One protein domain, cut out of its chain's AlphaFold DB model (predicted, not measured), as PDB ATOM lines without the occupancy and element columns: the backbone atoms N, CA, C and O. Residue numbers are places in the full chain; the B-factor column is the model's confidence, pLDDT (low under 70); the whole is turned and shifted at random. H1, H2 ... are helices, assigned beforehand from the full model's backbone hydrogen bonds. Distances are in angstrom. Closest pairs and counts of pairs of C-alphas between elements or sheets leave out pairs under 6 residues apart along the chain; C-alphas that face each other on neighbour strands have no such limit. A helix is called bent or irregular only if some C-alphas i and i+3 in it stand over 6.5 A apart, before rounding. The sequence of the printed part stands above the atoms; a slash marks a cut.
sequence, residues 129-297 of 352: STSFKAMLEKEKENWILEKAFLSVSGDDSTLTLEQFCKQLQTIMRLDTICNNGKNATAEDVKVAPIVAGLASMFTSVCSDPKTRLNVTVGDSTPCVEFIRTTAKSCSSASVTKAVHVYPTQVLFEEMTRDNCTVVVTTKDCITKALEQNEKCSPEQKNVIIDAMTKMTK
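This is residues 129 to 297 of the 352 residues of an uncharacterized protein of Daphnia magna (UniProt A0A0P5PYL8). Two groups of mostly aligned helices are joined along one long axis: the three-helix bundle H1, H4 and H5, and a second group of H7, H8, H9 and H10. H5 and H10 join the groups where the last turns of H10 pack on H5, and H8 lies nearest the middle. The short helices H2, H3 and H6 lie between or beside the longer ones. The printed part has 169 residues with ten named helices, H1 to H10 in chain order, and no named strand; the class is all helix. It is compact, with a radius of gyration of the C-alphas of 15.5 A, and only just elongated, spanning 49 by 33 by 27 A.

H5, the longest helix, has residues 188 to 206 and measures 25.8 A, from C-alpha 188 at (40.961, 1.750, 15.703) to C-alpha 206 at (29.581, -20.163, 23.013). H4 has residues 168 to 180 and H1 residues 129 to 143; H1 is irregular, with C-alphas 138 and 141 8.4 A apart. H2 is residues 145 to 148, H3 161 to 166 and H6 209 to 212. H7 has residues 221 to 234, H8 247 to 255, and H9 260 to 275, 22.4 A long. H10, residues 282 to 296, measures 20.9 A and ends at C-alpha 296 (44.449, -14.972, 15.967).

H5 and H8 are the hubs, touching four helices each. H4 and H5 form a helical hairpin, closest at the C-alphas of Cys 178 and Ala 192, 5.3 A apart. With H1 they make an up and down bundle, each helix running against the one before it in the chain. H10 touches H5 with residues 291 to 296 alone; the C-alphas of Gly 197 and Met 295 are closest, at 4.0 A, and the helices run opposite ways at a shallow tilt of 27 degrees. H8 and H9 form a helical hairpin, closest at Glu 254 and Val 263, C-alphas 5.6 A apart. H7 touches H9, the C-alphas of Cys 234 and Thr 266 being 5.1 A apart. H2 touches H3, with C-alphas 148 and 161 4.9 A apart. H6 is close to but not clearly touching H10, at 6.7 A between C-alphas 212 and 287. H1 and H9 are apart. Every O i to N i+4 pair is within hydrogen-bond range in H3, H4, H7, H8, H9 and H10; H1 has 8 of 11, H5 13 of 15, and H2 and H6 are too short for such a pair.

The two farthest C-alphas, of Asn 183 and Asp 219, are 50.0 A apart. The printed part has no cut. The links from H2 to H3 and from H7 to H8 are long, with 12 residues each. The mean pLDDT of the printed part is 79.9; 31 residues are under 70, among them residues 151 to 158 and 209 to 221.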
ATOM      1  N   SER A 129      38.841   1.882  19.713       85.25
ATOM      2  CA  SER A 129      39.956   1.952  20.661       85.25
ATOM      3  C   SER A 129      39.555   2.452  22.055       85.25
ATOM      4  O   SER A 129      40.007   1.889  23.053       85.25
ATOM      5  N   THR A 130      38.679   3.458  22.151       85.75
ATOM      6  CA  THR A 130      38.184   3.985  23.436       85.75
ATOM      7  C   THR A 130      37.274   2.969  24.125       85.75
ATOM      8  O   THR A 130      37.494   2.643  25.293       85.75
ATOM      9  N   SER A 131      36.296   2.417  23.404       85.38
ATOM     10  CA  SER A 131      35.338   1.446  23.950       85.38
ATOM     11  C   SER A 131      36.025   0.133  24.339       85.38
ATOM     12  O   SER A 131      35.775  -0.394  25.423       85.38
ATOM     13  N   PHE A 132      36.959  -0.359  23.514       87.69
ATOM     14  CA  PHE A 132      37.798  -1.520  23.833       87.69
ATOM     15  C   PHE A 132      38.607  -1.297  25.108       87.69
ATOM     16  O   PHE A 132      38.616  -2.171  25.971       87.69
ATOM     17  N   LYS A 133      39.239  -0.127  25.269       87.06
ATOM     18  CA  LYS A 133      40.008   0.185  26.478       87.06
ATOM     19  C   LYS A 133      39.121   0.228  27.729       87.06
ATOM     20  O   LYS A 133      39.496  -0.352  28.745       87.06
ATOM     21  N   ALA A 134      37.953   0.865  27.662       84.06
ATOM     22  CA  ALA A 134      37.027   0.928  28.795       84.06
ATOM     23  C   ALA A 134      36.533  -0.470  29.221       84.06
ATOM     24  O   ALA A 134      36.472  -0.778  30.412       84.06
ATOM     25  N   MET A 135      36.240  -1.346  28.255       82.81
ATOM     26  CA  MET A 135      35.863  -2.735  28.532       82.81
ATOM     27  C   MET A 135      37.048  -3.576  29.038       82.81
ATOM     28  O   MET A 135      36.876  -4.371  29.958       82.81
ATOM     29  N   LEU A 136      38.259  -3.364  28.514       83.31
ATOM     30  CA  LEU A 136      39.492  -4.009  28.982       83.31
ATOM     31  C   LEU A 136      39.759  -3.712  30.467       83.31
ATOM     32  O   LEU A 136      40.052  -4.630  31.230       83.31
ATOM     33  N   GLU A 137      39.627  -2.454  30.893       80.81
ATOM     34  CA  GLU A 137      39.845  -2.046  32.290       80.81
ATOM     35  C   GLU A 137      38.788  -2.617  33.258       80.81
ATOM     36  O   GLU A 137      39.068  -2.762  34.448       80.81
ATOM     37  N   LYS A 138      37.600  -2.986  32.758       78.69
ATOM     38  CA  LYS A 138      36.472  -3.499  33.555       78.69
ATOM     39  C   LYS A 138      36.342  -5.030  33.551       78.69
ATOM     40  O   LYS A 138      35.932  -5.603  34.558       78.69
ATOM     41  N   GLU A 139      36.639  -5.700  32.435       79.12
ATOM     42  CA  GLU A 139      36.187  -7.081  32.180       79.12
ATOM     43  C   GLU A 139      37.271  -8.058  31.694       79.12
ATOM     44  O   GLU A 139      36.964  -9.244  31.567       79.12
ATOM     45  N   LYS A 140      38.530  -7.628  31.492       76.38
ATOM     46  CA  LYS A 140      39.642  -8.467  30.978       76.38
ATOM     47  C   LYS A 140      39.702  -9.876  31.581       76.38
ATOM     48  O   LYS A 140      39.875 -10.852  30.857       76.38
ATOM     49  N   GLU A 141      39.572  -9.987  32.901       76.19
ATOM     50  CA  GLU A 141      39.699 -11.263  33.618       76.19
ATOM     51  C   GLU A 141      38.591 -12.271  33.264       76.19
ATOM     52  O   GLU A 141      38.822 -13.478  33.327       76.19
ATOM     53  N   ASN A 142      37.426 -11.791  32.813       81.44
ATOM     54  CA  ASN A 142      36.316 -12.615  32.327       81.44
ATOM     55  C   ASN A 142      36.505 -13.071  30.869       81.44
ATOM     56  O   ASN A 142      35.706 -13.865  30.375       81.44
ATOM     57  N   TRP A 143      37.518 -12.560  30.158       85.00
ATOM     58  CA  TRP A 143      37.796 -12.893  28.754       85.00
ATOM     59  C   TRP A 143      38.850 -13.996  28.585       85.00
ATOM     60  O   TRP A 143      39.098 -14.449  27.468       85.00
ATOM     61  N   ILE A 144      39.450 -14.456  29.686       85.56
ATOM     62  CA  ILE A 144      40.440 -15.537  29.696       85.56
ATOM     63  C   ILE A 144      39.697 -16.876  29.704       85.56
ATOM     64  O   ILE A 144      39.240 -17.334  30.754       85.56
ATOM     65  N   LEU A 145      39.576 -17.510  28.534       84.62
ATOM     66  CA  LEU A 145      38.792 -18.740  28.353       84.62
ATOM     67  C   LEU A 145      39.218 -19.855  29.316       84.62
ATOM     68  O   LEU A 145      38.375 -20.556  29.868       84.62
ATOM     69  N   GLU A 146      40.516 -20.011  29.547       84.38
ATOM     70  CA  GLU A 146      41.093 -21.038  30.409       84.38
ATOM     71  C   GLU A 146      40.573 -20.970  31.847       84.38
ATOM     72  O   GLU A 146      40.360 -22.018  32.455       84.38
ATOM     73  N   LYS A 147      40.268 -19.775  32.372       79.69
ATOM     74  CA  LYS A 147      39.653 -19.636  33.702       79.69
ATOM     75  C   LYS A 147      38.261 -20.276  33.775       79.69
ATOM     76  O   LYS A 147      37.853 -20.665  34.862       79.69
ATOM     77  N   ALA A 148      37.565 -20.412  32.642       76.44
ATOM     78  CA  ALA A 148      36.202 -20.930  32.557       76.44
ATOM     79  C   ALA A 148      36.088 -22.469  32.537       76.44
ATOM     80  O   ALA A 148      34.976 -22.986  32.670       76.44
ATOM     81  N   PHE A 149      37.196 -23.201  32.334       75.06
ATOM     82  CA  PHE A 149      37.189 -24.675  32.261       75.06
ATOM     83  C   PHE A 149      38.405 -25.376  32.901       75.06
ATOM     84  O   PHE A 149      38.299 -26.543  33.269       75.06
ATOM     85  N   LEU A 150      39.537 -24.693  33.109       73.69
ATOM     86  CA  LEU A 150      40.694 -25.204  33.866       73.69
ATOM     87  C   LEU A 150      40.621 -24.795  35.347       73.69
ATOM     88  O   LEU A 150      41.615 -24.353  35.920       73.69
ATOM     89  N   SER A 151      39.433 -24.871  35.950       58.59
ATOM     90  CA  SER A 151      39.156 -24.355  37.294       58.59
ATOM     91  C   SER A 151      40.101 -24.947  38.347       58.59
ATOM     92  O   SER A 151      39.978 -26.117  38.711       58.59
ATOM     93  N   VAL A 152      41.027 -24.133  38.858       53.16
ATOM     94  CA  VAL A 152      41.930 -24.527  39.945       53.16
ATOM     95  C   VAL A 152      41.244 -24.268  41.279       53.16
ATOM     96  O   VAL A 152      40.847 -23.143  41.577       53.16
ATOM     97  N   SER A 153      41.127 -25.316  42.093       41.09
ATOM     98  CA  SER A 153      40.670 -25.199  43.477       41.09
ATOM     99  C   SER A 153      41.682 -24.369  44.276       41.09
ATOM    100  O   SER A 153      42.792 -24.838  44.534       41.09
ATOM    101  N   GLY A 154      41.326 -23.125  44.608       49.09
ATOM    102  CA  GLY A 154      42.177 -22.196  45.362       49.09
ATOM    103  C   GLY A 154      42.055 -20.718  44.972       49.09
ATOM    104  O   GLY A 154      42.382 -19.872  45.796       49.09
ATOM    105  N   ASP A 155      41.567 -20.396  43.769       49.75
ATOM    106  CA  ASP A 155      41.289 -19.010  43.356       49.75
ATOM    107  C   ASP A 155      39.843 -18.610  43.747       49.75
ATOM    108  O   ASP A 155      38.891 -19.278  43.338       49.75
ATOM    109  N   ASP A 156      39.659 -17.506  44.488       42.66
ATOM    110  CA  ASP A 156      38.361 -17.038  45.046       42.66
ATOM    111  C   ASP A 156      37.273 -16.677  44.003       42.66
ATOM    112  O   ASP A 156      36.143 -16.326  44.355       42.66
ATOM    113  N   SER A 157      37.582 -16.745  42.707       51.44
ATOM    114  CA  SER A 157      36.634 -16.512  41.615       51.44
ATOM    115  C   SER A 157      36.832 -17.503  40.465       51.44
ATOM    116  O   SER A 157      37.433 -17.206  39.429       51.44
ATOM    117  N   THR A 158      36.264 -18.699  40.625       61.81
ATOM    118  CA  THR A 158      36.088 -19.648  39.520       61.81
ATOM    119  C   THR A 158      35.106 -19.079  38.497       61.81
ATOM    120  O   THR A 158      33.886 -19.142  38.661       61.81
ATOM    121  N   LEU A 159      35.644 -18.513  37.413       71.25
ATOM    122  CA  LEU A 159      34.854 -18.147  36.244       71.25
ATOM    123  C   LEU A 159      34.136 -19.406  35.736       71.25
ATOM    124  O   LEU A 159      34.764 -20.443  35.537       71.25
ATOM    125  N   THR A 160      32.827 -19.342  35.519       76.38
ATOM    126  CA  THR A 160      32.091 -20.434  34.867       76.38
ATOM    127  C   THR A 160      31.975 -20.177  33.370       76.38
ATOM    128  O   THR A 160      31.969 -19.031  32.917       76.38
ATOM    129  N   LEU A 161      31.791 -21.231  32.576       78.19
ATOM    130  CA  LEU A 161      31.485 -21.086  31.151       78.19
ATOM    131  C   LEU A 161      30.223 -20.243  30.890       78.19
ATOM    132  O   LEU A 161      30.162 -19.500  29.914       78.19
ATOM    133  N   GLU A 162      29.231 -20.293  31.780       79.25
ATOM    134  CA  GLU A 162      28.054 -19.424  31.685       79.25
ATOM    135  C   GLU A 162      28.424 -17.942  31.888       79.25
ATOM    136  O   GLU A 162      27.923 -17.076  31.174       79.25
ATOM    137  N   GLN A 163      29.327 -17.637  32.827       80.19
ATOM    138  CA  GLN A 163      29.832 -16.279  33.060       80.19
ATOM    139  C   GLN A 163      30.724 -15.784  31.914       80.19
ATOM    140  O   GLN A 163      30.574 -14.639  31.494       80.19
ATOM    141  N   PHE A 164      31.585 -16.644  31.359       85.19
ATOM    142  CA  PHE A 164      32.359 -16.343  30.152       85.19
ATOM    143  C   PHE A 164      31.424 -16.024  28.975       85.19
ATOM    144  O   PHE A 164      31.503 -14.950  28.382       85.19
ATOM    145  N   CYS A 165      30.458 -16.898  28.675       87.62
ATOM    146  CA  CYS A 165      29.567 -16.707  27.530       87.62
ATOM    147  C   CYS A 165      28.569 -15.549  27.671       87.62
ATOM    148  O   CYS A 165      28.077 -15.066  26.650       87.62
ATOM    149  N   LYS A 166      28.320 -15.023  28.881       87.12
ATOM    150  CA  LYS A 166      27.592 -13.749  29.055       87.12
ATOM    151  C   LYS A 166      28.310 -12.565  28.393       87.12
ATOM    152  O   LYS A 166      27.636 -11.662  27.910       87.12
ATOM    153  N   GLN A 167      29.640 -12.610  28.268       88.06
ATOM    154  CA  GLN A 167      30.422 -11.550  27.619       88.06
ATOM    155  C   GLN A 167      30.317 -11.540  26.084       88.06
ATOM    156  O   GLN A 167      30.708 -10.558  25.454       88.06
ATOM    157  N   LEU A 168      29.741 -12.578  25.458       89.94
ATOM    158  CA  LEU A 168      29.580 -12.644  23.999       89.94
ATOM    159  C   LEU A 168      28.821 -11.427  23.441       89.94
ATOM    160  O   LEU A 168      29.198 -10.906  22.394       89.94
ATOM    161  N   GLN A 169      27.773 -10.952  24.125       88.12
ATOM    162  CA  GLN A 169      26.997  -9.794  23.656       88.12
ATOM    163  C   GLN A 169      27.810  -8.492  23.727       88.12
ATOM    164  O   GLN A 169      27.789  -7.713  22.774       88.12
ATOM    165  N   THR A 170      28.574  -8.293  24.805       87.12
ATOM    166  CA  THR A 170      29.500  -7.163  24.977       87.12
ATOM    167  C   THR A 170      30.549  -7.134  23.863       87.12
ATOM    168  O   THR A 170      30.705  -6.126  23.172       87.12
ATOM    169  N   ILE A 171      31.201  -8.273  23.611       88.75
ATOM    170  CA  ILE A 171      32.235  -8.415  22.578       88.75
ATOM    171  C   ILE A 171      31.665  -8.221  21.164       88.75
ATOM    172  O   ILE A 171      32.266  -7.509  20.362       88.75
ATOM    173  N   MET A 172      30.487  -8.775  20.851       88.88
ATOM    174  CA  MET A 172      29.848  -8.567  19.540       88.88
ATOM    175  C   MET A 172      29.392  -7.119  19.317       88.88
ATOM    176  O   MET A 172      29.433  -6.626  18.186       88.88
ATOM    177  N   ARG A 173      28.983  -6.402  20.372       85.88
ATOM    178  CA  ARG A 173      28.696  -4.961  20.292       85.88
ATOM    179  C   ARG A 173      29.964  -4.161  20.007       85.88
ATOM    180  O   ARG A 173      29.922  -3.258  19.177       85.88
ATOM    181  N   LEU A 174      31.086  -4.520  20.628       86.88
ATOM    182  CA  LEU A 174      32.376  -3.887  20.356       86.88
ATOM    183  C   LEU A 174      32.862  -4.153  18.921       86.88
ATOM    184  O   LEU A 174      33.255  -3.213  18.237       86.88
ATOM    185  N   ASP A 175      32.746  -5.385  18.417       87.69
ATOM    186  CA  ASP A 175      33.019  -5.708  17.006       87.69
ATOM    187  C   ASP A 175      32.125  -4.890  16.057       87.69
ATOM    188  O   ASP A 175      32.597  -4.332  15.065       87.69
ATOM    189  N   THR A 176      30.855  -4.698  16.419       86.00
ATOM    190  CA  THR A 176      29.930  -3.839  15.669       86.00
ATOM    191  C   THR A 176      30.387  -2.372  15.657       86.00
ATOM    192  O   THR A 176      30.309  -1.734  14.607       86.00
ATOM    193  N   ILE A 177      30.902  -1.831  16.769       84.69
ATOM    194  CA  ILE A 177      31.473  -0.468  16.830       84.69
ATOM    195  C   ILE A 177      32.713  -0.373  15.929       84.69
ATOM    196  O   ILE A 177      32.812   0.533  15.100       84.69
ATOM    197  N   CYS A 178      33.625  -1.339  16.030       84.38
ATOM    198  CA  CYS A 178      34.866  -1.379  15.259       84.38
ATOM    199  C   CYS A 178      34.641  -1.507  13.745       84.38
ATOM    200  O   CYS A 178      35.327  -0.839  12.972       84.38
ATOM    201  N   ASN A 179      33.642  -2.279  13.311       79.56
ATOM    202  CA  ASN A 179      33.319  -2.458  11.891       79.56
ATOM    203  C   ASN A 179      32.447  -1.332  11.290       79.56
ATOM    204  O   ASN A 179      32.408  -1.193  10.068       79.56
ATOM    205  N   ASN A 180      31.756  -0.517  12.102       75.25
ATOM    206  CA  ASN A 180      30.866   0.560  11.624       75.25
ATOM    207  C   ASN A 180      31.374   1.989  11.920       75.25
ATOM    208  O   ASN A 180      30.678   2.967  11.624       75.25
ATOM    209  N   GLY A 181      32.575   2.134  12.488       65.94
ATOM    210  CA  GLY A 181      33.185   3.423  12.820       65.94
ATOM    211  C   GLY A 181      33.449   4.297  11.588       65.94
ATOM    212  O   GLY A 181      34.455   4.140  10.902       65.94
ATOM    213  N   LYS A 182      32.567   5.273  11.327       59.50
ATOM    214  CA  LYS A 182      32.631   6.156  10.139       59.50
ATOM    215  C   LYS A 182      33.904   7.007  10.032       59.50
ATOM    216  O   LYS A 182      34.221   7.457   8.938       59.50
ATOM    217  N   ASN A 183      34.608   7.219  11.146       65.31
ATOM    218  CA  ASN A 183      35.847   7.992  11.247       65.31
ATOM    219  C   ASN A 183      36.920   7.180  12.001       65.31
ATOM    220  O   ASN A 183      37.371   7.596  13.066       65.31
ATOM    221  N   ALA A 184      37.286   6.000  11.491       72.25
ATOM    222  CA  ALA A 184      38.302   5.155  12.119       72.25
ATOM    223  C   ALA A 184      39.652   5.887  12.262       72.25
ATOM    224  O   ALA A 184      40.233   6.365  11.284       72.25
ATOM    225  N   THR A 185      40.155   5.965  13.491       81.19
ATOM    226  CA  THR A 185      41.490   6.479  13.813       81.19
ATOM    227  C   THR A 185      42.570   5.433  13.523       81.19
ATOM    228  O   THR A 185      42.290   4.245  13.367       81.19
ATOM    229  N   ALA A 186      43.839   5.855  13.513       81.19
ATOM    230  CA  ALA A 186      44.971   4.936  13.364       81.19
ATOM    231  C   ALA A 186      45.044   3.862  14.472       81.19
ATOM    232  O   ALA A 186      45.598   2.792  14.236       81.19
ATOM    233  N   GLU A 187      44.468   4.122  15.652       81.56
ATOM    234  CA  GLU A 187      44.410   3.147  16.746       81.56
ATOM    235  C   GLU A 187      43.237   2.166  16.572       81.56
ATOM    236  O   GLU A 187      43.379   0.972  16.832       81.56
ATOM    237  N   ASP A 188      42.102   2.621  16.027       81.81
ATOM    238  CA  ASP A 188      40.961   1.750  15.703       81.81
ATOM    239  C   ASP A 188      41.331   0.686  14.660       81.81
ATOM    240  O   ASP A 188      40.906  -0.462  14.770       81.81
ATOM    241  N   VAL A 189      42.180   1.042  13.689       81.81
ATOM    242  CA  VAL A 189      42.701   0.121  12.661       81.81
ATOM    243  C   VAL A 189      43.529  -1.026  13.264       81.81
ATOM    244  O   VAL A 189      43.545  -2.119  12.699       81.81
ATOM    245  N   LYS A 190      44.180  -0.816  14.416       82.19
ATOM    246  CA  LYS A 190      44.907  -1.869  15.150       82.19
ATOM    247  C   LYS A 190      43.988  -2.696  16.042       82.19
ATOM    248  O   LYS A 190      44.116  -3.916  16.109       82.19
ATOM    249  N   VAL A 191      43.066  -2.028  16.737       85.56
ATOM    250  CA  VAL A 191      42.178  -2.651  17.729       85.56
ATOM    251  C   VAL A 191      41.103  -3.511  17.061       85.56
ATOM    252  O   VAL A 191      40.798  -4.589  17.569       85.56
ATOM    253  N   ALA A 192      40.566  -3.103  15.907       85.75
ATOM    254  CA  ALA A 192      39.512  -3.843  15.211       85.75
ATOM    255  C   ALA A 192      39.891  -5.313  14.892       85.75
ATOM    256  O   ALA A 192      39.101  -6.194  15.227       85.75
ATOM    257  N   PRO A 193      41.094  -5.637  14.367       85.75
ATOM    258  CA  PRO A 193      41.584  -7.018  14.261       85.75
ATOM    259  C   PRO A 193      41.582  -7.829  15.568       85.75
ATOM    260  O   PRO A 193      41.244  -9.015  15.553       85.75
ATOM    261  N   ILE A 194      41.944  -7.207  16.696       88.25
ATOM    262  CA  ILE A 194      41.993  -7.853  18.022       88.25
ATOM    263  C   ILE A 194      40.569  -8.160  18.502       88.25
ATOM    264  O   ILE A 194      40.283  -9.263  18.971       88.25
ATOM    265  N   VAL A 195      39.660  -7.199  18.333       89.06
ATOM    266  CA  VAL A 195      38.235  -7.325  18.668       89.06
ATOM    267  C   VAL A 195      37.553  -8.388  17.803       89.06
ATOM    268  O   VAL A 195      36.870  -9.252  18.349       89.06
ATOM    269  N   ALA A 196      37.791  -8.403  16.490       88.12
ATOM    270  CA  ALA A 196      37.270  -9.432  15.586       88.12
ATOM    271  C   ALA A 196      37.812 -10.834  15.936       88.12
ATOM    272  O   ALA A 196      37.097 -11.837  15.842       88.12
ATOM    273  N   GLY A 197      39.065 -10.909  16.401       89.25
ATOM    274  CA  GLY A 197      39.663 -12.110  16.982       89.25
ATOM    275  C   GLY A 197      38.910 -12.606  18.221       89.25
ATOM    276  O   GLY A 197      38.466 -13.757  18.257       89.25
ATOM    277  N   LEU A 198      38.703 -11.729  19.212       90.06
ATOM    278  CA  LEU A 198      37.894 -12.021  20.404       90.06
ATOM    279  C   LEU A 198      36.480 -12.478  20.017       90.06
ATOM    280  O   LEU A 198      36.049 -13.547  20.445       90.06
ATOM    281  N   ALA A 199      35.786 -11.734  19.156       90.69
ATOM    282  CA  ALA A 199      34.448 -12.068  18.672       90.69
ATOM    283  C   ALA A 199      34.399 -13.459  18.018       90.69
ATOM    284  O   ALA A 199      33.492 -14.247  18.304       90.69
ATOM    285  N   SER A 200      35.405 -13.819  17.212       90.44
ATOM    286  CA  SER A 200      35.508 -15.156  16.617       90.44
ATOM    287  C   SER A 200      35.768 -16.255  17.655       90.44
ATOM    288  O   SER A 200      35.208 -17.346  17.526       90.44
ATOM    289  N   MET A 201      36.567 -15.985  18.695       90.81
ATOM    290  CA  MET A 201      36.814 -16.917  19.803       90.81
ATOM    291  C   MET A 201      35.543 -17.156  20.626       90.81
ATOM    292  O   MET A 201      35.094 -18.301  20.731       90.81
ATOM    293  N   PHE A 202      34.929 -16.090  21.150       90.50
ATOM    294  CA  PHE A 202      33.691 -16.162  21.930       90.50
ATOM    295  C   PHE A 202      32.565 -16.832  21.136       90.50
ATOM    296  O   PHE A 202      31.897 -17.722  21.659       90.50
ATOM    297  N   THR A 203      32.394 -16.490  19.854       90.12
ATOM    298  CA  THR A 203      31.389 -17.136  18.995       90.12
ATOM    299  C   THR A 203      31.680 -18.628  18.811       90.12
ATOM    300  O   THR A 203      30.760 -19.434  18.935       90.12
ATOM    301  N   SER A 204      32.935 -19.032  18.567       87.38
ATOM    302  CA  SER A 204      33.290 -20.454  18.403       87.38
ATOM    303  C   SER A 204      32.978 -21.266  19.663       87.38
ATOM    304  O   SER A 204      32.404 -22.348  19.571       87.38
ATOM    305  N   VAL A 205      33.314 -20.726  20.838       85.69
ATOM    306  CA  VAL A 205      33.106 -21.371  22.143       85.69
ATOM    307  C   VAL A 205      31.625 -21.442  22.519       85.69
ATOM    308  O   VAL A 205      31.122 -22.507  22.868       85.69
ATOM    309  N   CYS A 206      30.918 -20.316  22.441       87.31
ATOM    310  CA  CYS A 206      29.581 -20.163  23.013       87.31
ATOM    311  C   CYS A 206      28.439 -20.584  22.076       87.31
ATOM    312  O   CYS A 206      27.297 -20.652  22.525       87.31
ATOM    313  N   SER A 207      28.721 -20.896  20.803       84.75
ATOM    314  CA  SER A 207      27.709 -21.441  19.877       84.75
ATOM    315  C   SER A 207      27.363 -22.908  20.158       84.75
ATOM    316  O   SER A 207      26.236 -23.324  19.910       84.75
ATOM    317  N   ASP A 208      28.312 -23.686  20.691       72.12
ATOM    318  CA  ASP A 208      28.049 -25.019  21.249       72.12
ATOM    319  C   ASP A 208      28.982 -25.292  22.445       72.12
ATOM    320  O   ASP A 208      30.006 -25.972  22.316       72.12
ATOM    321  N   PRO A 209      28.642 -24.756  23.631       62.00
ATOM    322  CA  PRO A 209      29.445 -24.950  24.832       62.00
ATOM    323  C   PRO A 209      29.432 -26.406  25.318       62.00
ATOM    324  O   PRO A 209      30.360 -26.823  26.008       62.00
ATOM    325  N   LYS A 210      28.407 -27.198  24.970       59.78
ATOM    326  CA  LYS A 210      28.232 -28.559  25.501       59.78
ATOM    327  C   LYS A 210      29.110 -29.583  24.796       59.78
ATOM    328  O   LYS A 210      29.625 -30.465  25.472       59.78
ATOM    329  N   THR A 211      29.309 -29.486  23.481       57.75
ATOM    330  CA  THR A 211      30.262 -30.382  22.797       57.75
ATOM    331  C   THR A 211      31.705 -29.925  22.969       57.75
ATOM    332  O   THR A 211      32.598 -30.761  23.077       57.75
ATOM    333  N   ARG A 212      31.947 -28.611  23.044       58.06
ATOM    334  CA  ARG A 212      33.305 -28.050  23.110       58.06
ATOM    335  C   ARG A 212      33.922 -28.083  24.501       58.06
ATOM    336  O   ARG A 212      35.120 -28.296  24.607       58.06
ATOM    337  N   LEU A 213      33.138 -27.865  25.555       60.44
ATOM    338  CA  LEU A 213      33.650 -27.654  26.914       60.44
ATOM    339  C   LEU A 213      33.049 -28.614  27.945       60.44
ATOM    340  O   LEU A 213      32.949 -28.292  29.123       60.44
ATOM    341  N   ASN A 214      32.752 -29.849  27.530       53.62
ATOM    342  CA  ASN A 214      32.441 -30.945  28.457       53.62
ATOM    343  C   ASN A 214      33.647 -31.374  29.329       53.62
ATOM    344  O   ASN A 214      33.555 -32.331  30.093       53.62
ATOM    345  N   VAL A 215      34.789 -30.682  29.218       52.94
ATOM    346  CA  VAL A 215      35.962 -30.886  30.072       52.94
ATOM    347  C   VAL A 215      35.843 -30.080  31.368       52.94
ATOM    348  O   VAL A 215      36.652 -29.200  31.659       52.94
ATOM    349  N   THR A 216      34.828 -30.395  32.168       50.75
ATOM    350  CA  THR A 216      34.763 -29.949  33.564       50.75
ATOM    351  C   THR A 216      35.695 -30.839  34.379       50.75
ATOM    352  O   THR A 216      35.386 -32.006  34.615       50.75
ATOM    353  N   VAL A 217      36.860 -30.325  34.775       49.59
ATOM    354  CA  VAL A 217      37.919 -31.150  35.375       49.59
ATOM    355  C   VAL A 217      37.957 -31.076  36.897       49.59
ATOM    356  O   VAL A 217      38.297 -30.046  37.472       49.59
ATOM    357  N   GLY A 218      37.730 -32.225  37.539       46.69
ATOM    358  CA  GLY A 218      38.309 -32.497  38.853       46.69
ATOM    359  C   GLY A 218      39.825 -32.700  38.735       46.69
ATOM    360  O   GLY A 218      40.294 -33.291  37.762       46.69
ATOM    361  N   ASP A 219      40.576 -32.178  39.704       50.88
ATOM    362  CA  ASP A 219      41.993 -32.452  40.006       50.88
ATOM    363  C   ASP A 219      43.002 -32.454  38.834       50.88
ATOM    364  O   ASP A 219      44.076 -33.053  38.913       50.88
ATOM    365  N   SER A 220      42.733 -31.708  37.756       58.50
ATOM    366  CA  SER A 220      43.645 -31.600  36.601       58.50
ATOM    367  C   SER A 220      44.859 -30.680  36.811       58.50
ATOM    368  O   SER A 220      45.468 -30.214  35.846       58.50
ATOM    369  N   THR A 221      45.267 -30.449  38.061       69.25
ATOM    370  CA  THR A 221      46.438 -29.647  38.457       69.25
ATOM    371  C   THR A 221      47.691 -29.907  37.595       69.25
ATOM    372  O   THR A 221      48.321 -28.929  37.184       69.25
ATOM    373  N   PRO A 222      48.044 -31.157  37.204       79.19
ATOM    374  CA  PRO A 222      49.188 -31.414  36.318       79.19
ATOM    375  C   PRO A 222      49.054 -30.822  34.905       79.19
ATOM    376  O   PRO A 222      50.067 -30.468  34.299       79.19
ATOM    377  N   CYS A 223      47.829 -30.716  34.379       82.94
ATOM    378  CA  CYS A 223      47.541 -30.067  33.103       82.94
ATOM    379  C   CYS A 223      47.588 -28.541  33.247       82.94
ATOM    380  O   CYS A 223      48.273 -27.877  32.468       82.94
ATOM    381  N   VAL A 224      46.929 -27.974  34.265       82.06
ATOM    382  CA  VAL A 224      46.871 -26.508  34.421       82.06
ATOM    383  C   VAL A 224      48.255 -25.915  34.695       82.06
ATOM    384  O   VAL A 224      48.619 -24.917  34.074       82.06
ATOM    385  N   GLU A 225      49.075 -26.556  35.529       83.94
ATOM    386  CA  GLU A 225      50.456 -26.112  35.762       83.94
ATOM    387  C   GLU A 225      51.347 -26.276  34.525       83.94
ATOM    388  O   GLU A 225      52.210 -25.432  34.271       83.94
ATOM    389  N   PHE A 226      51.113 -27.294  33.689       88.19
ATOM    390  CA  PHE A 226      51.792 -27.390  32.396       88.19
ATOM    391  C   PHE A 226      51.388 -26.255  31.448       88.19
ATOM    392  O   PHE A 226      52.257 -25.644  30.828       88.19
ATOM    393  N   ILE A 227      50.094 -25.943  31.359       88.19
ATOM    394  CA  ILE A 227      49.558 -24.863  30.521       88.19
ATOM    395  C   ILE A 227      50.112 -23.508  30.975       88.19
ATOM    396  O   ILE A 227      50.618 -22.754  30.144       88.19
ATOM    397  N   ARG A 228      50.102 -23.236  32.287       86.88
ATOM    398  CA  ARG A 228      50.679 -22.026  32.897       86.88
ATOM    399  C   ARG A 228      52.177 -21.900  32.612       86.88
ATOM    400  O   ARG A 228      52.637 -20.847  32.173       86.88
ATOM    401  N   THR A 229      52.932 -22.984  32.803       87.62
ATOM    402  CA  THR A 229      54.378 -23.029  32.518       87.62
ATOM    403  C   THR A 229      54.660 -22.775  31.037       87.62
ATOM    404  O   THR A 229      55.503 -21.943  30.713       87.62
ATOM    405  N   THR A 230      53.916 -23.434  30.145       90.50
ATOM    406  CA  THR A 230      54.072 -23.348  28.684       90.50
ATOM    407  C   THR A 230      53.753 -21.956  28.154       90.50
ATOM    408  O   THR A 230      54.543 -21.378  27.407       90.50
ATOM    409  N   ALA A 231      52.619 -21.381  28.568       90.19
ATOM    410  CA  ALA A 231      52.232 -20.026  28.193       90.19
ATOM    411  C   ALA A 231      53.302 -19.016  28.628       90.19
ATOM    412  O   ALA A 231      53.733 -18.188  27.827       90.19
ATOM    413  N   LYS A 232      53.811 -19.151  29.859       88.12
ATOM    414  CA  LYS A 232      54.891 -18.317  30.398       88.12
ATOM    415  C   LYS A 232      56.212 -18.479  29.639       88.12
ATOM    416  O   LYS A 232      56.841 -17.468  29.339       88.12
ATOM    417  N   SER A 233      56.627 -19.701  29.294       88.75
ATOM    418  CA  SER A 233      57.879 -19.947  28.555       88.75
ATOM    419  C   SER A 233      57.826 -19.530  27.083       88.75
ATOM    420  O   SER A 233      58.868 -19.244  26.503       88.75
ATOM    421  N   CYS A 234      56.636 -19.496  26.478       90.62
ATOM    422  CA  CYS A 234      56.433 -19.063  25.093       90.62
ATOM    423  C   CYS A 234      56.126 -17.559  24.947       90.62
ATOM    424  O   CYS A 234      56.158 -17.042  23.830       90.62
ATOM    425  N   SER A 235      55.792 -16.863  26.039       87.44
ATOM    426  CA  SER A 235      55.499 -15.422  26.051       87.44
ATOM    427  C   SER A 235      56.768 -14.565  26.073       87.44
ATOM    428  O   SER A 235      57.812 -15.002  26.562       87.44
ATOM    429  N   SER A 236      56.695 -13.328  25.580       81.88
ATOM    430  CA  SER A 236      57.824 -12.395  25.624       81.88
ATOM    431  C   SER A 236      58.183 -11.971  27.054       81.88
ATOM    432  O   SER A 236      57.340 -11.902  27.953       81.88
ATOM    433  N   ALA A 237      59.447 -11.578  27.252       73.12
ATOM    434  CA  ALA A 237      59.968 -11.107  28.542       73.12
ATOM    435  C   ALA A 237      59.221  -9.882  29.124       73.12
ATOM    436  O   ALA A 237      59.357  -9.565  30.306       73.12
ATOM    437  N   SER A 238      58.429  -9.179  28.307       63.22
ATOM    438  CA  SER A 238      57.567  -8.070  28.723       63.22
ATOM    439  C   SER A 238      56.135  -8.500  29.084       63.22
ATOM    440  O   SER A 238      55.429  -7.719  29.722       63.22
ATOM    441  N   VAL A 239      55.662  -9.699  28.705       71.38
ATOM    442  CA  VAL A 239      54.416 -10.310  29.241       71.38
ATOM    443  C   VAL A 239      54.670 -10.982  30.594       71.38
ATOM    444  O   VAL A 239      53.824 -10.928  31.485       71.38
ATOM    445  N   THR A 240      55.845 -11.585  30.800       61.53
ATOM    446  CA  THR A 240      56.151 -12.398  31.991       61.53
ATOM    447  C   THR A 240      56.273 -11.599  33.302       61.53
ATOM    448  O   THR A 240      57.374 -11.390  33.812       61.53
ATOM    449  N   LYS A 241      55.142 -11.198  33.901       55.84
ATOM    450  CA  LYS A 241      55.078 -10.634  35.270       55.84
ATOM    451  C   LYS A 241      54.035 -11.258  36.206       55.84
ATOM    452  O   LYS A 241      54.112 -11.010  37.405       55.84
ATOM    453  N   ALA A 242      53.109 -12.083  35.714       58.47
ATOM    454  CA  ALA A 242      52.120 -12.760  36.558       58.47
ATOM    455  C   ALA A 242      52.553 -14.177  36.999       58.47
ATOM    456  O   ALA A 242      53.432 -14.818  36.403       58.47
ATOM    457  N   VAL A 243      51.920 -14.664  38.073       57.34
ATOM    458  CA  VAL A 243      52.062 -16.042  38.582       57.34
ATOM    459  C   VAL A 243      51.186 -17.004  37.775       57.34
ATOM    460  O   VAL A 243      51.648 -18.075  37.392       57.34
ATOM    461  N   HIS A 244      49.965 -16.582  37.440       67.06
ATOM    462  CA  HIS A 244      49.027 -17.331  36.608       67.06
ATOM    463  C   HIS A 244      48.910 -16.629  35.253       67.06
ATOM    464  O   HIS A 244      48.504 -15.471  35.177       67.06
ATOM    465  N   VAL A 245      49.344 -17.323  34.205       78.69
ATOM    466  CA  VAL A 245      49.444 -16.831  32.827       78.69
ATOM    467  C   VAL A 245      48.863 -17.921  31.937       78.69
ATOM    468  O   VAL A 245      49.353 -19.046  31.972       78.69
ATOM    469  N   TYR A 246      47.817 -17.618  31.170       87.38
ATOM    470  CA  TYR A 246      47.136 -18.597  30.311       87.38
ATOM    471  C   TYR A 246      47.363 -18.306  28.816       87.38
ATOM    472  O   TYR A 246      47.557 -17.144  28.463       87.38
ATOM    473  N   PRO A 247      47.329 -19.309  27.918       90.75
ATOM    474  CA  PRO A 247      47.552 -19.110  26.484       90.75
ATOM    475  C   PRO A 247      46.731 -17.994  25.822       90.75
ATOM    476  O   PRO A 247      47.329 -17.132  25.176       90.75
ATOM    477  N   THR A 248      45.404 -17.937  26.000       89.25
ATOM    478  CA  THR A 248      44.602 -16.838  25.417       89.25
ATOM    479  C   THR A 248      44.974 -15.479  26.010       89.25
ATOM    480  O   THR A 248      45.066 -14.501  25.275       89.25
ATOM    481  N   GLN A 249      45.285 -15.417  27.310       87.62
ATOM    482  CA  GLN A 249      45.758 -14.200  27.975       87.62
ATOM    483  C   GLN A 249      47.101 -13.723  27.402       87.62
ATOM    484  O   GLN A 249      47.261 -12.532  27.145       87.62
ATOM    485  N   VAL A 250      48.055 -14.632  27.169       88.94
ATOM    486  CA  VAL A 250      49.343 -14.300  26.541       88.94
ATOM    487  C   VAL A 250      49.121 -13.740  25.146       88.94
ATOM    488  O   VAL A 250      49.586 -12.642  24.860       88.94
ATOM    489  N   LEU A 251      48.388 -14.456  24.287       89.00
ATOM    490  CA  LEU A 251      48.141 -13.985  22.922       89.00
ATOM    491  C   LEU A 251      47.404 -12.646  22.916       89.00
ATOM    492  O   LEU A 251      47.708 -11.799  22.083       89.00
ATOM    493  N   PHE A 252      46.497 -12.415  23.866       87.06
ATOM    494  CA  PHE A 252      45.837 -11.126  24.033       87.06
ATOM    495  C   PHE A 252      46.816 -10.005  24.392       87.06
ATOM    496  O   PHE A 252      46.820  -8.962  23.737       87.06
ATOM    497  N   GLU A 253      47.691 -10.224  25.374       85.75
ATOM    498  CA  GLU A 253      48.677  -9.224  25.787       85.75
ATOM    499  C   GLU A 253      49.721  -8.945  24.691       85.75
ATOM    500  O   GLU A 253      50.068  -7.781  24.492       85.75
ATOM    501  N   GLU A 254      50.148  -9.945  23.912       86.56
ATOM    502  CA  GLU A 254      51.030  -9.736  22.747       86.56
ATOM    503  C   GLU A 254      50.314  -9.039  21.573       86.56
ATOM    504  O   GLU A 254      50.906  -8.180  20.916       86.56
ATOM    505  N   MET A 255      49.029  -9.340  21.325       84.12
ATOM    506  CA  MET A 255      48.222  -8.640  20.310       84.12
ATOM    507  C   MET A 255      48.094  -7.147  20.628       84.12
ATOM    508  O   MET A 255      48.270  -6.321  19.738       84.12
ATOM    509  N   THR A 256      47.871  -6.781  21.896       79.19
ATOM    510  CA  THR A 256      47.773  -5.371  22.336       79.19
ATOM    511  C   THR A 256      49.093  -4.582  22.275       79.19
ATOM    512  O   THR A 256      49.165  -3.461  22.775       79.19
ATOM    513  N   ARG A 257      50.153  -5.149  21.683       75.88
ATOM    514  CA  ARG A 257      51.500  -4.558  21.569       75.88
ATOM    515  C   ARG A 257      51.992  -4.442  20.122       75.88
ATOM    516  O   ARG A 257      53.192  -4.294  19.901       75.88
ATOM    517  N   ASP A 258      51.086  -4.541  19.147       65.81
ATOM    518  CA  ASP A 258      51.337  -4.392  17.701       65.81
ATOM    519  C   ASP A 258      52.388  -5.357  17.091       65.81
ATOM    520  O   ASP A 258      52.785  -5.202  15.935       65.81
ATOM    521  N   ASN A 259      52.832  -6.398  17.812       70.44
ATOM    522  CA  ASN A 259      53.886  -7.303  17.339       70.44
ATOM    523  C   ASN A 259      53.333  -8.638  16.814       70.44
ATOM    524  O   ASN A 259      53.434  -9.685  17.458       70.44
ATOM    525  N   CYS A 260      52.791  -8.602  15.594       77.69
ATOM    526  CA  CYS A 260      52.276  -9.777  14.878       77.69
ATOM    527  C   CYS A 260      53.251 -10.971  14.842       77.69
ATOM    528  O   CYS A 260      52.823 -12.117  14.978       77.69
ATOM    529  N   THR A 261      54.557 -10.722  14.689       82.50
ATOM    530  CA  THR A 261      55.576 -11.784  14.664       82.50
ATOM    531  C   THR A 261      55.649 -12.509  16.005       82.50
ATOM    532  O   THR A 261      55.637 -13.739  16.027       82.50
ATOM    533  N   VAL A 262      55.649 -11.770  17.122       86.31
ATOM    534  CA  VAL A 262      55.608 -12.364  18.468       86.31
ATOM    535  C   VAL A 262      54.317 -13.156  18.659       86.31
ATOM    536  O   VAL A 262      54.404 -14.331  19.001       86.31
ATOM    537  N   VAL A 263      53.148 -12.593  18.328       88.00
ATOM    538  CA  VAL A 263      51.850 -13.294  18.455       88.00
ATOM    539  C   VAL A 263      51.857 -14.653  17.744       88.00
ATOM    540  O   VAL A 263      51.441 -15.650  18.335       88.00
ATOM    541  N   VAL A 264      52.362 -14.727  16.505       88.44
ATOM    542  CA  VAL A 264      52.441 -16.003  15.773       88.44
ATOM    543  C   VAL A 264      53.477 -16.944  16.393       88.44
ATOM    544  O   VAL A 264      53.148 -18.092  16.675       88.44
ATOM    545  N   THR A 265      54.701 -16.484  16.676       89.81
ATOM    546  CA  THR A 265      55.739 -17.366  17.251       89.81
ATOM    547  C   THR A 265      55.367 -17.909  18.634       89.81
ATOM    548  O   THR A 265      55.609 -19.083  18.917       89.81
ATOM    549  N   THR A 266      54.709 -17.104  19.471       91.19
ATOM    550  CA  THR A 266      54.188 -17.520  20.775       91.19
ATOM    551  C   THR A 266      53.033 -18.510  20.620       91.19
ATOM    552  O   THR A 266      53.037 -19.540  21.294       91.19
ATOM    553  N   LYS A 267      52.090 -18.278  19.694       92.56
ATOM    554  CA  LYS A 267      51.020 -19.243  19.378       92.56
ATOM    555  C   LYS A 267      51.590 -20.588  18.933       92.56
ATOM    556  O   LYS A 267      51.162 -21.624  19.439       92.56
ATOM    557  N   ASP A 268      52.548 -20.586  18.012       92.44
ATOM    558  CA  ASP A 268      53.152 -21.804  17.468       92.44
ATOM    559  C   ASP A 268      53.953 -22.564  18.533       92.44
ATOM    560  O   ASP A 268      53.895 -23.793  18.587       92.44
ATOM    561  N   CYS A 269      54.660 -21.841  19.407       94.44
ATOM    562  CA  CYS A 269      55.357 -22.399  20.565       94.44
ATOM    563  C   CYS A 269      54.382 -23.110  21.517       94.44
ATOM    564  O   CYS A 269      54.583 -24.283  21.838       94.44
ATOM    565  N   ILE A 270      53.286 -22.444  21.905       94.25
ATOM    566  CA  ILE A 270      52.281 -23.028  22.804       94.25
ATOM    567  C   ILE A 270      51.581 -24.216  22.134       94.25
ATOM    568  O   ILE A 270      51.406 -25.252  22.768       94.25
ATOM    569  N   THR A 271      51.216 -24.100  20.855       94.69
ATOM    570  CA  THR A 271      50.518 -25.161  20.106       94.69
ATOM    571  C   THR A 271      51.355 -26.441  20.063       94.69
ATOM    572  O   THR A 271      50.883 -27.484  20.513       94.69
ATOM    573  N   LYS A 272      52.630 -26.354  19.654       94.94
ATOM    574  CA  LYS A 272      53.553 -27.506  19.605       94.94
ATOM    575  C   LYS A 272      53.765 -28.141  20.981       94.94
ATOM    576  O   LYS A 272      53.782 -29.365  21.105       94.94
ATOM    577  N   ALA A 273      53.894 -27.323  22.026       93.44
ATOM    578  CA  ALA A 273      54.056 -27.806  23.393       93.44
ATOM    579  C   ALA A 273      52.786 -28.490  23.938       93.44
ATOM    580  O   ALA A 273      52.892 -29.504  24.626       93.44
ATOM    581  N   LEU A 274      51.587 -27.992  23.608       91.19
ATOM    582  CA  LEU A 274      50.314 -28.645  23.940       91.19
ATOM    583  C   LEU A 274      50.146 -29.970  23.189       91.19
ATOM    584  O   LEU A 274      49.766 -30.969  23.798       91.19
ATOM    585  N   GLU A 275      50.456 -30.013  21.893       91.06
ATOM    586  CA  GLU A 275      50.403 -31.238  21.083       91.06
ATOM    587  C   GLU A 275      51.269 -32.347  21.698       91.06
ATOM    588  O   GLU A 275      50.761 -33.440  21.962       91.06
ATOM    589  N   GLN A 276      52.523 -32.032  22.036       89.00
ATOM    590  CA  GLN A 276      53.523 -32.954  22.601       89.00
ATOM    591  C   GLN A 276      53.293 -33.345  24.076       89.00
ATOM    592  O   GLN A 276      54.044 -34.147  24.626       89.00
ATOM    593  N   ASN A 277      52.284 -32.787  24.749       85.06
ATOM    594  CA  ASN A 277      52.062 -32.989  26.180       85.06
ATOM    595  C   ASN A 277      51.206 -34.228  26.511       85.06
ATOM    596  O   ASN A 277      50.147 -34.418  25.927       85.06
ATOM    597  N   GLU A 278      51.577 -35.015  27.523       86.19
ATOM    598  CA  GLU A 278      50.769 -36.160  28.000       86.19
ATOM    599  C   GLU A 278      49.918 -35.854  29.251       86.19
ATOM    600  O   GLU A 278      49.151 -36.697  29.708       86.19
ATOM    601  N   LYS A 279      50.042 -34.650  29.829       84.56
ATOM    602  CA  LYS A 279      49.373 -34.250  31.084       84.56
ATOM    603  C   LYS A 279      47.947 -33.726  30.881       84.56
ATOM    604  O   LYS A 279      47.179 -33.716  31.837       84.56
ATOM    605  N   CYS A 280      47.622 -33.270  29.675       83.50
ATOM    606  CA  CYS A 280      46.320 -32.742  29.277       83.50
ATOM    607  C   CYS A 280      45.621 -33.681  28.287       83.50
ATOM    608  O   CYS A 280      46.264 -34.230  27.386       83.50
ATOM    609  N   SER A 281      44.299 -33.817  28.402       82.62
ATOM    610  CA  SER A 281      43.499 -34.631  27.479       82.62
ATOM    611  C   SER A 281      43.481 -34.039  26.056       82.62
ATOM    612  O   SER A 281      43.695 -32.830  25.886       82.62
ATOM    613  N   PRO A 282      43.203 -34.845  25.012       84.19
ATOM    614  CA  PRO A 282      43.055 -34.343  23.643       84.19
ATOM    615  C   PRO A 282      42.028 -33.209  23.536       84.19
ATOM    616  O   PRO A 282      42.252 -32.227  22.832       84.19
ATOM    617  N   GLU A 283      40.932 -33.298  24.285       80.06
ATOM    618  CA  GLU A 283      39.856 -32.308  24.322       80.06
ATOM    619  C   GLU A 283      40.352 -30.980  24.914       80.06
ATOM    620  O   GLU A 283      40.118 -29.930  24.317       80.06
ATOM    621  N   GLN A 284      41.115 -31.015  26.017       80.06
ATOM    622  CA  GLN A 284      41.729 -29.817  26.618       80.06
ATOM    623  C   GLN A 284      42.642 -29.093  25.630       80.06
ATOM    624  O   GLN A 284      42.545 -27.876  25.472       80.06
ATOM    625  N   LYS A 285      43.506 -29.842  24.933       86.38
ATOM    626  CA  LYS A 285      44.394 -29.289  23.901       86.38
ATOM    627  C   LYS A 285      43.583 -28.654  22.773       86.38
ATOM    628  O   LYS A 285      43.809 -27.495  22.436       86.38
ATOM    629  N   ASN A 286      42.619 -29.393  22.222       86.31
ATOM    630  CA  ASN A 286      41.819 -28.973  21.071       86.31
ATOM    631  C   ASN A 286      41.003 -27.704  21.357       86.31
ATOM    632  O   ASN A 286      40.912 -26.834  20.492       86.31
ATOM    633  N   VAL A 287      40.462 -27.563  22.571       85.12
ATOM    634  CA  VAL A 287      39.780 -26.344  23.034       85.12
ATOM    635  C   VAL A 287      40.705 -25.133  22.976       85.12
ATOM    636  O   VAL A 287      40.355 -24.124  22.366       85.12
ATOM    637  N   ILE A 288      41.889 -25.234  23.585       88.25
ATOM    638  CA  ILE A 288      42.847 -24.122  23.667       88.25
ATOM    639  C   ILE A 288      43.366 -23.781  22.269       88.25
ATOM    640  O   ILE A 288      43.395 -22.613  21.888       88.25
ATOM    641  N   ILE A 289      43.722 -24.788  21.471       91.12
ATOM    642  CA  ILE A 289      44.269 -24.607  20.122       91.12
ATOM    643  C   ILE A 289      43.220 -24.013  19.165       91.12
ATOM    644  O   ILE A 289      43.564 -23.112  18.391       91.12
ATOM    645  N   ASP A 290      41.943 -24.416  19.240       89.56
ATOM    646  CA  ASP A 290      40.872 -23.765  18.470       89.56
ATOM    647  C   ASP A 290      40.640 -22.327  18.946       89.56
ATOM    648  O   ASP A 290      40.570 -21.423  18.115       89.56
ATOM    649  N   ALA A 291      40.589 -22.081  20.258       89.50
ATOM    650  CA  ALA A 291      40.403 -20.743  20.818       89.50
ATOM    651  C   ALA A 291      41.524 -19.781  20.399       89.50
ATOM    652  O   ALA A 291      41.237 -18.750  19.789       89.50
ATOM    653  N   MET A 292      42.793 -20.158  20.602       92.31
ATOM    654  CA  MET A 292      43.966 -19.418  20.115       92.31
ATOM    655  C   MET A 292      43.908 -19.190  18.597       92.31
ATOM    656  O   MET A 292      44.287 -18.126  18.103       92.31
ATOM    657  N   THR A 293      43.427 -20.171  17.830       91.56
ATOM    658  CA  THR A 293      43.338 -20.075  16.366       91.56
ATOM    659  C   THR A 293      42.215 -19.161  15.894       91.56
ATOM    660  O   THR A 293      42.421 -18.418  14.940       91.56
ATOM    661  N   LYS A 294      41.060 -19.149  16.565       90.56
ATOM    662  CA  LYS A 294      39.972 -18.196  16.303       90.56
ATOM    663  C   LYS A 294      40.375 -16.779  16.712       90.56
ATOM    664  O   LYS A 294      40.228 -15.863  15.910       90.56
ATOM    665  N   MET A 295      40.982 -16.635  17.890       88.88
ATOM    666  CA  MET A 295      41.501 -15.376  18.429       88.88
ATOM    667  C   MET A 295      42.526 -14.713  17.499       88.88
ATOM    668  O   MET A 295      42.466 -13.514  17.270       88.88
ATOM    669  N   THR A 296      43.429 -15.494  16.900       88.25
ATOM    670  CA  THR A 296      44.449 -14.972  15.967       88.25
ATOM    671  C   THR A 296      43.981 -14.855  14.513       88.25
ATOM    672  O   THR A 296      44.691 -14.272  13.697       88.25
ATOM    673  N   LYS A 297      42.788 -15.359  14.160       81.06
ATOM    674  CA  LYS A 297      42.295 -15.414  12.768       81.06
ATOM    675  C   LYS A 297      42.083 -14.034  12.133       81.06
ATOM    676  O   LYS A 297      42.215 -13.906  10.920       81.06
TER     677      LYS A 297